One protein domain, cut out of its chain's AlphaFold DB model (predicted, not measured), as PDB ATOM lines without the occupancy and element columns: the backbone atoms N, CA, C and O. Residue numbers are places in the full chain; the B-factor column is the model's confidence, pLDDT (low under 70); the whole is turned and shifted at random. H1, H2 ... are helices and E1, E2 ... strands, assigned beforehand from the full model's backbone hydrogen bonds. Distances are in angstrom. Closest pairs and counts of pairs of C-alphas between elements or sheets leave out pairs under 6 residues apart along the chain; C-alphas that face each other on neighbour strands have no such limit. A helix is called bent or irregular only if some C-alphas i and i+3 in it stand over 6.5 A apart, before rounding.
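This is residues 12 to 101 of the 209 residues of the protein "Translation factor Sua5" of Hyphomicrobiales bacterium (UniProt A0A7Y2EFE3). The model has little regular structure and is a loose shape of two lobes, one with the hairpin of E1 and E2 and with H3, the other with H1 and H2 among long loops; residues 51 to 67 lead from H2 to E1. Residues 17 to 23 stick out. The 90 printed residues, 35 in named elements, run H1, H2, E1, E2, H3: mostly helix, with an antiparallel sheet E1 - E2, radius of gyration of the C-alphas 16.2 A, spans 46 by 31 by 21 A.

E1, residues 68 to 70, and E2, residues 78 to 81, form an antiparallel hairpin at 153 degrees, with N 70 and O 78 2.8 A apart, within hydrogen-bond range. Residues 78 to 79 of E2 also pair, parallel, with residues 99 to 100. H3, residues 87 to 94, comes closest to E2 at the C-alphas of Arg 87 and Leu 79, 7.8 A. H1, residues 12 to 20, and H2, residues 40 to 50, are apart. Every O i to N i+4 pair is within hydrogen-bond range in H1 and H3, and 5 of 7 in H2.

H1 begins at C-alpha 12 (44.665, 87.249, 126.867) and measures 12.0 A; H2, 14.3 A, is irregular, with C-alphas 46 and 49 9.4 A apart. E1 measures 6.8 A and E2 9.0 A. H3, 10.6 A, ends at C-alpha 94 (60.755, 70.447, 110.154).

The C-alphas of Asp 49 and Asp 95, the farthest apart, are 47.1 A apart. The printed part has no cut; the links H1 to H2 and H2 to E1 are long, and no printed residue is under 70 in pLDDT.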
ATOM      1  N   ILE A  12      44.908  87.240 125.417       94.06
ATOM      2  CA  ILE A  12      44.665  87.249 126.867       94.06
ATOM      3  C   ILE A  12      45.692  86.387 127.617       94.06
ATOM      4  O   ILE A  12      46.220  86.809 128.644       94.06
ATOM      5  N   ALA A  13      46.015  85.201 127.094       94.06
ATOM      6  CA  ALA A  13      47.015  84.324 127.702       94.06
ATOM      7  C   ALA A  13      48.425  84.934 127.622       94.06
ATOM      8  O   ALA A  13      49.190  84.830 128.575       94.06
ATOM      9  N   GLN A  14      48.751  85.595 126.508       95.62
ATOM     10  CA  GLN A  14      50.008  86.328 126.341       95.62
ATOM     11  C   GLN A  14      50.116  87.496 127.325       95.62
ATOM     12  O   GLN A  14      51.114  87.597 128.034       95.62
ATOM     13  N   SER A  15      49.077  88.330 127.437       96.25
ATOM     14  CA  SER A  15      49.031  89.424 128.412       96.25
ATOM     15  C   SER A  15      49.183  88.912 129.843       96.25
ATOM     16  O   SER A  15      49.981  89.460 130.591       96.25
ATOM     17  N   LEU A  16      48.500  87.822 130.209       95.81
ATOM     18  CA  LEU A  16      48.653  87.209 131.529       95.81
ATOM     19  C   LEU A  16      50.098  86.767 131.802       95.81
ATOM     20  O   LEU A  16      50.606  87.019 132.888       95.81
ATOM     21  N   LEU A  17      50.760  86.113 130.841       96.56
ATOM     22  CA  LEU A  17      52.150  85.669 131.005       96.56
ATOM     23  C   LEU A  17      53.119  86.851 131.150       96.56
ATOM     24  O   LEU A  17      54.044  86.778 131.957       96.56
ATOM     25  N   ILE A  18      52.896  87.930 130.392       97.06
ATOM     26  CA  ILE A  18      53.694  89.161 130.474       97.06
ATOM     27  C   ILE A  18      53.536  89.806 131.853       97.06
ATOM     28  O   ILE A  18      54.538  90.072 132.512       97.06
ATOM     29  N   GLU A  19      52.297  90.004 132.309       97.19
ATOM     30  CA  GLU A  19      52.005  90.636 133.603       97.19
ATOM     31  C   GLU A  19      52.452  89.771 134.789       97.19
ATOM     32  O   GLU A  19      52.957  90.286 135.785       97.19
ATOM     33  N   ALA A  20      52.309  88.446 134.693       96.62
ATOM     34  CA  ALA A  20      52.748  87.530 135.742       96.62
ATOM     35  C   ALA A  20      54.279  87.473 135.878       96.62
ATOM     36  O   ALA A  20      54.785  87.157 136.954       96.62
ATOM     37  N   GLY A  21      55.024  87.727 134.794       97.38
ATOM     38  CA  GLY A  21      56.489  87.725 134.789       97.38
ATOM     39  C   GLY A  21      57.137  86.364 135.082       97.38
ATOM     40  O   GLY A  21      58.342  86.303 135.328       97.38
ATOM     41  N   VAL A  22      56.367  85.269 135.069       96.94
ATOM     42  CA  VAL A  22      56.832  83.902 135.362       96.94
ATOM     43  C   VAL A  22      56.182  82.874 134.426       96.94
ATOM     44  O   VAL A  22      55.067  83.093 133.948       96.94
ATOM     45  N   PRO A  23      56.828  81.717 134.173       95.62
ATOM     46  CA  PRO A  23      56.180  80.600 133.493       95.62
ATOM     47  C   PRO A  23      54.982  80.079 134.297       95.62
ATOM     48  O   PRO A  23      55.071  79.907 135.512       95.62
ATOM     49  N   ILE A  24      53.879  79.767 133.611       96.19
ATOM     50  CA  ILE A  24      52.660  79.239 134.235       96.19
ATOM     51  C   ILE A  24      52.442  77.790 133.792       96.19
ATOM     52  O   ILE A  24      52.257  77.506 132.606       96.19
ATOM     53  N   ALA A  25      52.411  76.870 134.757       95.38
ATOM     54  CA  ALA A  25      51.939  75.509 134.534       95.38
ATOM     55  C   ALA A  25      50.401  75.505 134.504       95.38
ATOM     56  O   ALA A  25      49.760  75.857 135.489       95.38
ATOM     57  N   ALA A  26      49.811  75.124 133.370       93.06
ATOM     58  CA  ALA A  26      48.364  75.184 133.164       93.06
ATOM     59  C   ALA A  26      47.852  73.972 132.358       93.06
ATOM     60  O   ALA A  26      47.959  73.984 131.121       93.06
ATOM     61  N   PRO A  27      47.301  72.930 133.019       91.81
ATOM     62  CA  PRO A  27      46.498  71.910 132.347       91.81
ATOM     63  C   PRO A  27      45.148  72.498 131.886       91.81
ATOM     64  O   PRO A  27      44.911  73.702 131.983       91.81
ATOM     65  N   SER A  28      44.264  71.666 131.333       91.88
ATOM     66  CA  SER A  28      42.907  72.098 130.989       91.88
ATOM     67  C   SER A  28      42.106  72.446 132.255       91.88
ATOM     68  O   SER A  28      42.225  71.785 133.284       91.88
ATOM     69  N   ALA A  29      41.309  73.516 132.189       94.44
ATOM     70  CA  ALA A  29      40.567  74.062 133.329       94.44
ATOM     71  C   ALA A  29      39.207  73.362 133.518       94.44
ATOM     72  O   ALA A  29      38.150  73.978 133.400       94.44
ATOM     73  N   ASN A  30      39.246  72.054 133.761       92.62
ATOM     74  CA  ASN A  30      38.084  71.202 134.015       92.62
ATOM     75  C   ASN A  30      38.388  70.211 135.141       92.62
ATOM     76  O   ASN A  30      39.549  69.953 135.459       92.62
ATOM     77  N   ILE A  31      37.346  69.610 135.716       91.06
ATOM     78  CA  ILE A  31      37.529  68.477 136.634       91.06
ATOM     79  C   ILE A  31      38.203  67.333 135.866       91.06
ATOM     80  O   ILE A  31      37.814  67.025 134.736       91.06
ATOM     81  N   SER A  32      39.210  66.707 136.480       86.69
ATOM     82  CA  SER A  32      39.974  65.613 135.871       86.69
ATOM     83  C   SER A  32      39.058  64.525 135.292       86.69
ATOM     84  O   SER A  32      38.070  64.136 135.914       86.69
ATOM     85  N   GLY A  33      39.365  64.060 134.079       84.19
ATOM     86  CA  GLY A  33      38.585  63.050 133.352       84.19
ATOM     87  C   GLY A  33      37.340  63.577 132.623       84.19
ATOM     88  O   GLY A  33      36.911  62.951 131.651       84.19
ATOM     89  N   ARG A  34      36.792  64.736 133.017       88.94
ATOM     90  CA  ARG A  34      35.646  65.353 132.330       88.94
ATOM     91  C   ARG A  34      36.044  65.986 130.997       88.94
ATOM     92  O   ARG A  34      37.223  66.178 130.695       88.94
ATOM     93  N   VAL A  35      35.032  66.312 130.196       93.12
ATOM     94  CA  VAL A  35      35.168  67.066 128.941       93.12
ATOM     95  C   VAL A  35      35.957  68.359 129.186       93.12
ATOM     96  O   VAL A  35      35.712  69.051 130.170       93.12
ATOM     97  N   SER A  36      36.884  68.723 128.301       94.25
ATOM     98  CA  SER A  36      37.659  69.965 128.441       94.25
ATOM     99  C   SER A  36      36.762  71.214 128.421       94.25
ATOM    100  O   SER A  36      35.656  71.214 127.871       94.25
ATOM    101  N   ALA A  37      37.224  72.297 129.046       95.31
ATOM    102  CA  ALA A  37      36.538  73.588 129.036       95.31
ATOM    103  C   ALA A  37      36.996  74.458 127.851       95.31
ATOM    104  O   ALA A  37      38.187  74.684 127.650       95.31
ATOM    105  N   THR A  38      36.032  74.965 127.086       96.56
ATOM    106  CA  THR A  38      36.227  75.863 125.924       96.56
ATOM    107  C   THR A  38      35.634  77.262 126.113       96.56
ATOM    108  O   THR A  38      35.777  78.109 125.235       96.56
ATOM    109  N   THR A  39      34.971  77.514 127.245       96.38
ATOM    110  CA  THR A  39      34.350  78.800 127.599       96.38
ATOM    111  C   THR A  39      34.549  79.074 129.088       96.38
ATOM    112  O   THR A  39      34.723  78.138 129.873       96.38
ATOM    113  N   ALA A  40      34.469  80.340 129.505       96.56
ATOM    114  CA  ALA A  40      34.509  80.697 130.925       96.56
ATOM    115  C   ALA A  40      33.354  80.064 131.719       96.56
ATOM    116  O   ALA A  40      33.551  79.634 132.852       96.56
ATOM    117  N   ALA A  41      32.174  79.921 131.106       96.50
ATOM    118  CA  ALA A  41      31.032  79.248 131.717       96.50
ATOM    119  C   ALA A  41      31.313  77.762 132.004       96.50
ATOM    120  O   ALA A  41      30.934  77.261 133.062       96.50
ATOM    121  N   HIS A  42      32.024  77.061 131.108       96.81
ATOM    122  CA  HIS A  42      32.474  75.689 131.364       96.81
ATOM    123  C   HIS A  42      33.419  75.624 132.571       96.81
ATOM    124  O   HIS A  42      33.252  74.759 133.425       96.81
ATOM    125  N   VAL A  43      34.369  76.562 132.666       97.06
ATOM    126  CA  VAL A  43      35.303  76.642 133.803       97.06
ATOM    127  C   VAL A  43      34.560  76.929 135.107       97.06
ATOM    128  O   VAL A  43      34.784  76.245 136.101       97.06
ATOM    129  N   ALA A  44      33.651  77.905 135.108       96.00
ATOM    130  CA  ALA A  44      32.880  78.289 136.288       96.00
ATOM    131  C   ALA A  44      31.979  77.151 136.789       96.00
ATOM    132  O   ALA A  44      31.885  76.935 137.993       96.00
ATOM    133  N   LYS A  45      31.364  76.387 135.878       94.56
ATOM    134  CA  LYS A  45      30.542  75.217 136.223       94.56
ATOM    135  C   LYS A  45      31.359  74.085 136.848       94.56
ATOM    136  O   LYS A  45      30.861  73.401 137.736       94.56
ATOM    137  N   ASP A  46      32.583  73.870 136.369       93.69
ATOM    138  CA  ASP A  46      33.431  72.767 136.820       93.69
ATOM    139  C   ASP A  46      34.208  73.100 138.097       93.69
ATOM    140  O   ASP A  46      34.296  72.267 138.996       93.69
ATOM    141  N   LEU A  47      34.820  74.283 138.158       94.81
ATOM    142  CA  LEU A  47      35.774  74.640 139.207       94.81
ATOM    143  C   LEU A  47      35.194  75.631 140.219       94.81
ATOM    144  O   LEU A  47      35.570  75.559 141.387       94.81
ATOM    145  N   GLY A  48      34.262  76.495 139.800       91.00
ATOM    146  CA  GLY A  48      33.523  77.424 140.662       91.00
ATOM    147  C   GLY A  48      34.392  78.094 141.726       91.00
ATOM    148  O   GLY A  48      35.434  78.672 141.421       91.00
ATOM    149  N   ASP A  49      33.988  77.938 142.984       92.69
ATOM    150  CA  ASP A  49      34.655  78.522 144.154       92.69
ATOM    151  C   ASP A  49      35.987  77.838 144.531       92.69
ATOM    152  O   ASP A  49      36.677  78.281 145.447       92.69
ATOM    153  N   SER A  50      36.383  76.763 143.836       94.62
ATOM    154  CA  SER A  50      37.658  76.058 144.076       94.62
ATOM    155  C   SER A  50      38.872  76.815 143.530       94.62
ATOM    156  O   SER A  50      40.012  76.426 143.780       94.62
ATOM    157  N   ILE A  51      38.643  77.868 142.746       96.06
ATOM    158  CA  ILE A  51      39.678  78.702 142.137       96.06
ATOM    159  C   ILE A  51      39.443  80.166 142.489       96.06
ATOM    160  O   ILE A  51      38.314  80.623 142.625       96.06
ATOM    161  N   ALA A  52      40.529  80.927 142.610       96.00
ATOM    162  CA  ALA A  52      40.445  82.329 143.012       96.00
ATOM    163  C   ALA A  52      39.817  83.237 141.939       96.00
ATOM    164  O   ALA A  52      39.305  84.305 142.264       96.00
ATOM    165  N   MET A  53      39.917  82.865 140.658       94.81
ATOM    166  CA  MET A  53      39.516  83.723 139.545       94.81
ATOM    167  C   MET A  53      39.314  82.926 138.254       94.81
ATOM    168  O   MET A  53      40.064  81.992 137.966       94.81
ATOM    169  N   VAL A  54      38.357  83.378 137.438       95.88
ATOM    170  CA  VAL A  54      38.199  82.995 136.029       95.88
ATOM    171  C   VAL A  54      38.404  84.235 135.167       95.88
ATOM    172  O   VAL A  54      37.742  85.249 135.371       95.88
ATOM    173  N   LEU A  55      39.315  84.150 134.198       94.62
ATOM    174  CA  LEU A  55      39.518  85.203 133.208       94.62
ATOM    175  C   LEU A  55      38.677  84.891 131.969       94.62
ATOM    176  O   LEU A  55      38.993  83.962 131.223       94.62
ATOM    177  N   ASP A  56      37.595  85.642 131.768       95.38
ATOM    178  CA  ASP A  56      36.693  85.433 130.637       95.38
ATOM    179  C   ASP A  56      37.242  86.075 129.357       95.38
ATOM    180  O   ASP A  56      37.268  87.295 129.204       95.38
ATOM    181  N   GLY A  57      37.707  85.220 128.447       92.50
ATOM    182  CA  GLY A  57      38.170  85.595 127.114       92.50
ATOM    183  C   GLY A  57      37.224  85.194 125.987       92.50
ATOM    184  O   GLY A  57      37.645  85.184 124.831       92.50
ATOM    185  N   GLY A  58      35.984  84.820 126.309       93.44
ATOM    186  CA  GLY A  58      35.051  84.220 125.364       93.44
ATOM    187  C   GLY A  58      35.410  82.775 125.008       93.44
ATOM    188  O   GLY A  58      36.012  82.037 125.794       93.44
ATOM    189  N   ASN A  59      35.003  82.352 123.812       93.94
ATOM    190  CA  ASN A  59      35.220  80.988 123.336       93.94
ATOM    191  C   ASN A  59      36.668  80.787 122.876       93.94
ATOM    192  O   ASN A  59      37.253  81.650 122.217       93.94
ATOM    193  N   THR A  60      37.234  79.611 123.147       94.69
ATOM    194  CA  THR A  60      38.521  79.229 122.558       94.69
ATOM    195  C   THR A  60      38.397  79.097 121.037       94.69
ATOM    196  O   THR A  60      37.435  78.537 120.524       94.69
ATOM    197  N   THR A  61      39.390  79.592 120.295       90.94
ATOM    198  CA  THR A  61      39.336  79.629 118.821       90.94
ATOM    199  C   THR A  61      39.383  78.242 118.180       90.94
ATOM    200  O   THR A  61      38.674  77.990 117.216       90.94
ATOM    201  N   HIS A  62      40.222  77.341 118.700       93.25
ATOM    202  CA  HIS A  62      40.416  76.009 118.116       93.25
ATOM    203  C   HIS A  62      39.536  74.920 118.740       93.25
ATOM    204  O   HIS A  62      39.442  73.840 118.175       93.25
ATOM    205  N   GLY A  63      38.965  75.155 119.927       92.81
ATOM    206  CA  GLY A  63      38.121  74.197 120.658       92.81
ATOM    207  C   GLY A  63      38.768  72.888 121.116       92.81
ATOM    208  O   GLY A  63      38.179  72.216 121.948       92.81
ATOM    209  N   ILE A  64      39.979  72.548 120.669       94.81
ATOM    210  CA  ILE A  64      40.742  71.362 121.089       94.81
ATOM    211  C   ILE A  64      42.115  71.734 121.654       94.81
ATOM    212  O   ILE A  64      42.595  72.860 121.500       94.81
ATOM    213  N   GLU A  65      42.774  70.790 122.329       94.62
ATOM    214  CA  GLU A  65      44.076  71.056 122.937       94.62
ATOM    215  C   GLU A  65      45.212  71.215 121.917       94.62
ATOM    216  O   GLU A  65      45.123  70.847 120.744       94.62
ATOM    217  N   SER A  66      46.350  71.711 122.407       95.06
ATOM    218  CA  SER A  66      47.588  71.796 121.639       95.06
ATOM    219  C   SER A  66      48.104  70.422 121.213       95.06
ATOM    220  O   SER A  66      48.045  69.448 121.978       95.06
ATOM    221  N   THR A  67      48.700  70.385 120.026       95.38
ATOM    222  CA  THR A  67      49.523  69.268 119.560       95.38
ATOM    223  C   THR A  67      50.767  69.147 120.434       95.38
ATOM    224  O   THR A  67      51.352  70.160 120.819       95.38
ATOM    225  N   ILE A  68      51.153  67.921 120.784       95.06
ATOM    226  CA  ILE A  68      52.350  67.645 121.584       95.06
ATOM    227  C   ILE A  68      53.293  66.792 120.751       95.06
ATOM    228  O   ILE A  68      52.945  65.672 120.374       95.06
ATOM    229  N   VAL A  69      54.496  67.308 120.517       94.25
ATOM    230  CA  VAL A  69      55.595  66.577 119.885       94.25
ATOM    231  C   VAL A  69      56.746  66.403 120.869       94.25
ATOM    232  O   VAL A  69      57.073  67.316 121.626       94.25
ATOM    233  N   ARG A  70      57.360  65.222 120.864       93.94
ATOM    234  CA  ARG A  70      58.620  64.947 121.550       93.94
ATOM    235  C   ARG A  70      59.746  65.145 120.551       93.94
ATOM    236  O   ARG A  70      59.817  64.417 119.565       93.94
ATOM    237  N   ALA A  71      60.613  66.108 120.834       91.75
ATOM    238  CA  ALA A  71      61.814  66.386 120.065       91.75
ATOM    239  C   ALA A  71      63.014  66.291 121.012       91.75
ATOM    240  O   ALA A  71      63.209  67.165 121.855       91.75
ATOM    241  N   ILE A  72      63.762  65.192 120.918       91.00
ATOM    242  CA  ILE A  72      65.001  64.974 121.668       91.00
ATOM    243  C   ILE A  72      66.123  64.817 120.654       91.00
ATOM    244  O   ILE A  72      65.955  64.143 119.640       91.00
ATOM    245  N   GLU A  73      67.253  65.464 120.921       89.25
ATOM    246  CA  GLU A  73      68.429  65.384 120.064       89.25
ATOM    247  C   GLU A  73      68.859  63.923 119.849       89.25
ATOM    248  O   GLU A  73      68.958  63.144 120.795       89.25
ATOM    249  N   GLY A  74      69.087  63.550 118.587       88.81
ATOM    250  CA  GLY A  74      69.459  62.186 118.202       88.81
ATOM    251  C   GLY A  74      68.298  61.187 118.109       88.81
ATOM    252  O   GLY A  74      68.530  60.039 117.735       88.81
ATOM    253  N   GLU A  75      67.059  61.596 118.393       90.31
ATOM    254  CA  GLU A  75      65.868  60.754 118.261       90.31
ATOM    255  C   GLU A  75      64.909  61.275 117.173       90.31
ATOM    256  O   GLU A  75      64.832  62.485 116.942       90.31
ATOM    257  N   PRO A  76      64.117  60.398 116.522       91.06
ATOM    258  CA  PRO A  76      63.031  60.842 115.653       91.06
ATOM    259  C   PRO A  76      62.032  61.722 116.411       91.06
ATOM    260  O   PRO A  76      61.683  61.426 117.560       91.06
ATOM    261  N   VAL A  77      61.517  62.762 115.753       93.81
ATOM    262  CA  VAL A  77      60.416  63.563 116.301       93.81
ATOM    263  C   VAL A  77      59.165  62.695 116.360       93.81
ATOM    264  O   VAL A  77      58.789  62.058 115.374       93.81
ATOM    265  N   ARG A  78      58.518  62.655 117.529       93.88
ATOM    266  CA  ARG A  78      57.331  61.820 117.762       93.88
ATOM    267  C   ARG A  78      56.117  62.657 118.122       93.88
ATOM    268  O   ARG A  78      56.183  63.474 119.037       93.88
ATOM    269  N   LEU A  79      54.990  62.407 117.469       92.62
ATOM    270  CA  LEU A  79      53.692  62.945 117.849       92.62
ATOM    271  C   LEU A  79      53.176  62.196 119.080       92.62
ATOM    272  O   LEU A  79      52.767  61.041 118.988       92.62
ATOM    273  N   LEU A  80      53.182  62.864 120.233       91.69
ATOM    274  CA  LEU A  80      52.636  62.316 121.477       91.69
ATOM    275  C   LEU A  80      51.120  62.512 121.574       91.69
ATOM    276  O   LEU A  80      50.433  61.693 122.184       91.69
ATOM    277  N   ARG A  81      50.605  63.609 121.007       91.88
ATOM    278  CA  ARG A  81      49.172  63.924 120.980       91.88
ATOM    279  C   ARG A  81      48.837  64.823 119.794       91.88
ATOM    280  O   ARG A  81      49.369  65.929 119.712       91.88
ATOM    281  N   ALA A  82      47.916  64.391 118.933       93.19
ATOM    282  CA  ALA A  82      47.326  65.238 117.893       93.19
ATOM    283  C   ALA A  82      46.519  66.389 118.523       93.19
ATOM    284  O   ALA A  82      45.911  66.212 119.578       93.19
ATOM    285  N   GLY A  83      46.499  67.567 117.910       94.88
ATOM    286  CA  GLY A  83      45.801  68.736 118.448       94.88
ATOM    287  C   GLY A  83      45.584  69.811 117.389       94.88
ATOM    288  O   GLY A  83      45.557  69.510 116.202       94.88
ATOM    289  N   ALA A  84      45.455  71.065 117.822       94.69
ATOM    290  CA  ALA A  84      45.136  72.201 116.948       94.69
ATOM    291  C   ALA A  84      46.167  72.500 115.833       94.69
ATOM    292  O   ALA A  84      45.864  73.254 114.912       94.69
ATOM    293  N   ILE A  85      47.383  71.952 115.919       95.50
ATOM    294  CA  ILE A  85      48.386  72.023 114.849       95.50
ATOM    295  C   ILE A  85      48.472  70.649 114.188       95.50
ATOM    296  O   ILE A  85      48.888  69.672 114.813       95.50
ATOM    297  N   GLU A  86      48.083  70.590 112.923       95.06
ATOM    298  CA  GLU A  86      48.075  69.367 112.120       95.06
ATOM    299  C   GLU A  86      49.487  68.807 111.927       95.06
ATOM    300  O   GLU A  86      50.458  69.564 111.827       95.06
ATOM    301  N   ARG A  87      49.602  67.476 111.858       94.38
ATOM    302  CA  ARG A  87      50.890  66.788 111.717       94.38
ATOM    303  C   ARG A  87      51.637  67.235 110.467       94.38
ATOM    304  O   ARG A  87      52.792  67.627 110.585       94.38
ATOM    305  N   ASP A  88      50.953  67.293 109.331       93.88
ATOM    306  CA  ASP A  88      51.526  67.690 108.043       93.88
ATOM    307  C   ASP A  88      52.148  69.094 108.099       93.88
ATOM    308  O   ASP A  88      53.177  69.363 107.480       93.88
ATOM    309  N   ARG A  89      51.574  70.005 108.903       95.88
ATOM    310  CA  ARG A  89      52.143  71.347 109.113       95.88
ATOM    311  C   ARG A  89      53.439  71.310 109.914       95.88
ATOM    312  O   ARG A  89      54.303  72.157 109.698       95.88
ATOM    313  N   ILE A  90      53.561  70.373 110.851       95.62
ATOM    314  CA  ILE A  90      54.784  70.167 111.631       95.62
ATOM    315  C   ILE A  90      55.849  69.523 110.744       95.62
ATOM    316  O   ILE A  90      56.976  70.004 110.722       95.62
ATOM    317  N   GLU A  91      55.487  68.497 109.977       95.38
ATOM    318  CA  GLU A  91      56.389  67.827 109.034       95.38
ATOM    319  C   GLU A  91      56.958  68.808 108.009       95.38
ATOM    320  O   GLU A  91      58.171  68.875 107.824       95.38
ATOM    321  N   ALA A  92      56.104  69.654 107.426       96.06
ATOM    322  CA  ALA A  92      56.528  70.694 106.494       96.06
ATOM    323  C   ALA A  92      57.464  71.735 107.134       96.06
ATOM    324  O   ALA A  92      58.368  72.238 106.475       96.06
ATOM    325  N   ALA A  93      57.256  72.078 108.411       95.94
ATOM    326  CA  ALA A  93      58.101  73.041 109.118       95.94
ATOM    327  C   ALA A  93      59.468  72.461 109.518       95.94
ATOM    328  O   ALA A  93      60.437  73.211 109.635       95.94
ATOM    329  N   LEU A  94      59.534  71.150 109.761       93.25
ATOM    330  CA  LEU A  94      60.755  70.447 110.154       93.25
ATOM    331  C   LEU A  94      61.529  69.855 108.970       93.25
ATOM    332  O   LEU A  94      62.673  69.450 109.159       93.25
ATOM    333  N   ASP A  95      60.904  69.780 107.793       94.25
ATOM    334  CA  ASP A  95      61.406  69.056 106.619       94.25
ATOM    335  C   ASP A  95      61.753  67.588 106.945       94.25
ATOM    336  O   ASP A  95      62.748  67.021 106.490       94.25
ATOM    337  N   CYS A  96      60.951  66.959 107.813       91.19
ATOM    338  CA  CYS A  96      61.128  65.569 108.220       91.19
ATOM    339  C   CYS A  96      59.802  64.928 108.672       91.19
ATOM    340  O   CYS A  96      58.902  65.636 109.129       91.19
ATOM    341  N   PRO A  97      59.657  63.593 108.558       92.62
ATOM    342  CA  PRO A  97      58.448  62.903 108.996       92.62
ATOM    343  C   PRO A  97      58.318  62.914 110.522       92.62
ATOM    344  O   PRO A  97      59.304  62.746 111.246       92.62
ATOM    345  N   VAL A  98      57.085  63.024 111.017       93.12
ATOM    346  CA  VAL A  98      56.777  62.943 112.446       93.12
ATOM    347  C   VAL A  98      56.205  61.560 112.745       93.12
ATOM    348  O   VAL A  98      55.091  61.211 112.355       93.12
ATOM    349  N   ALA A  99      56.967  60.754 113.482       89.00
ATOM    350  CA  ALA A  99      56.555  59.403 113.840       89.00
ATOM    351  C   ALA A  99      55.394  59.420 114.846       89.00
ATOM    352  O   ALA A  99      55.342  60.252 115.752       89.00
ATOM    353  N   LEU A 100      54.483  58.457 114.747       83.75
ATOM    354  CA  LEU A 100      53.488  58.226 115.794       83.75
ATOM    355  C   LEU A 100      54.161  57.681 117.061       83.75
ATOM    356  O   LEU A 100      55.105  56.889 116.987       83.75
ATOM    357  N   ALA A 101      53.693  58.113 118.233       74.81
ATOM    358  CA  ALA A 101      54.101  57.493 119.488       74.81
ATOM    359  C   ALA A 101      53.618  56.034 119.563       74.81
ATOM    360  O   ALA A 101      52.525  55.705 119.100       74.81
TER     361      ALA A 101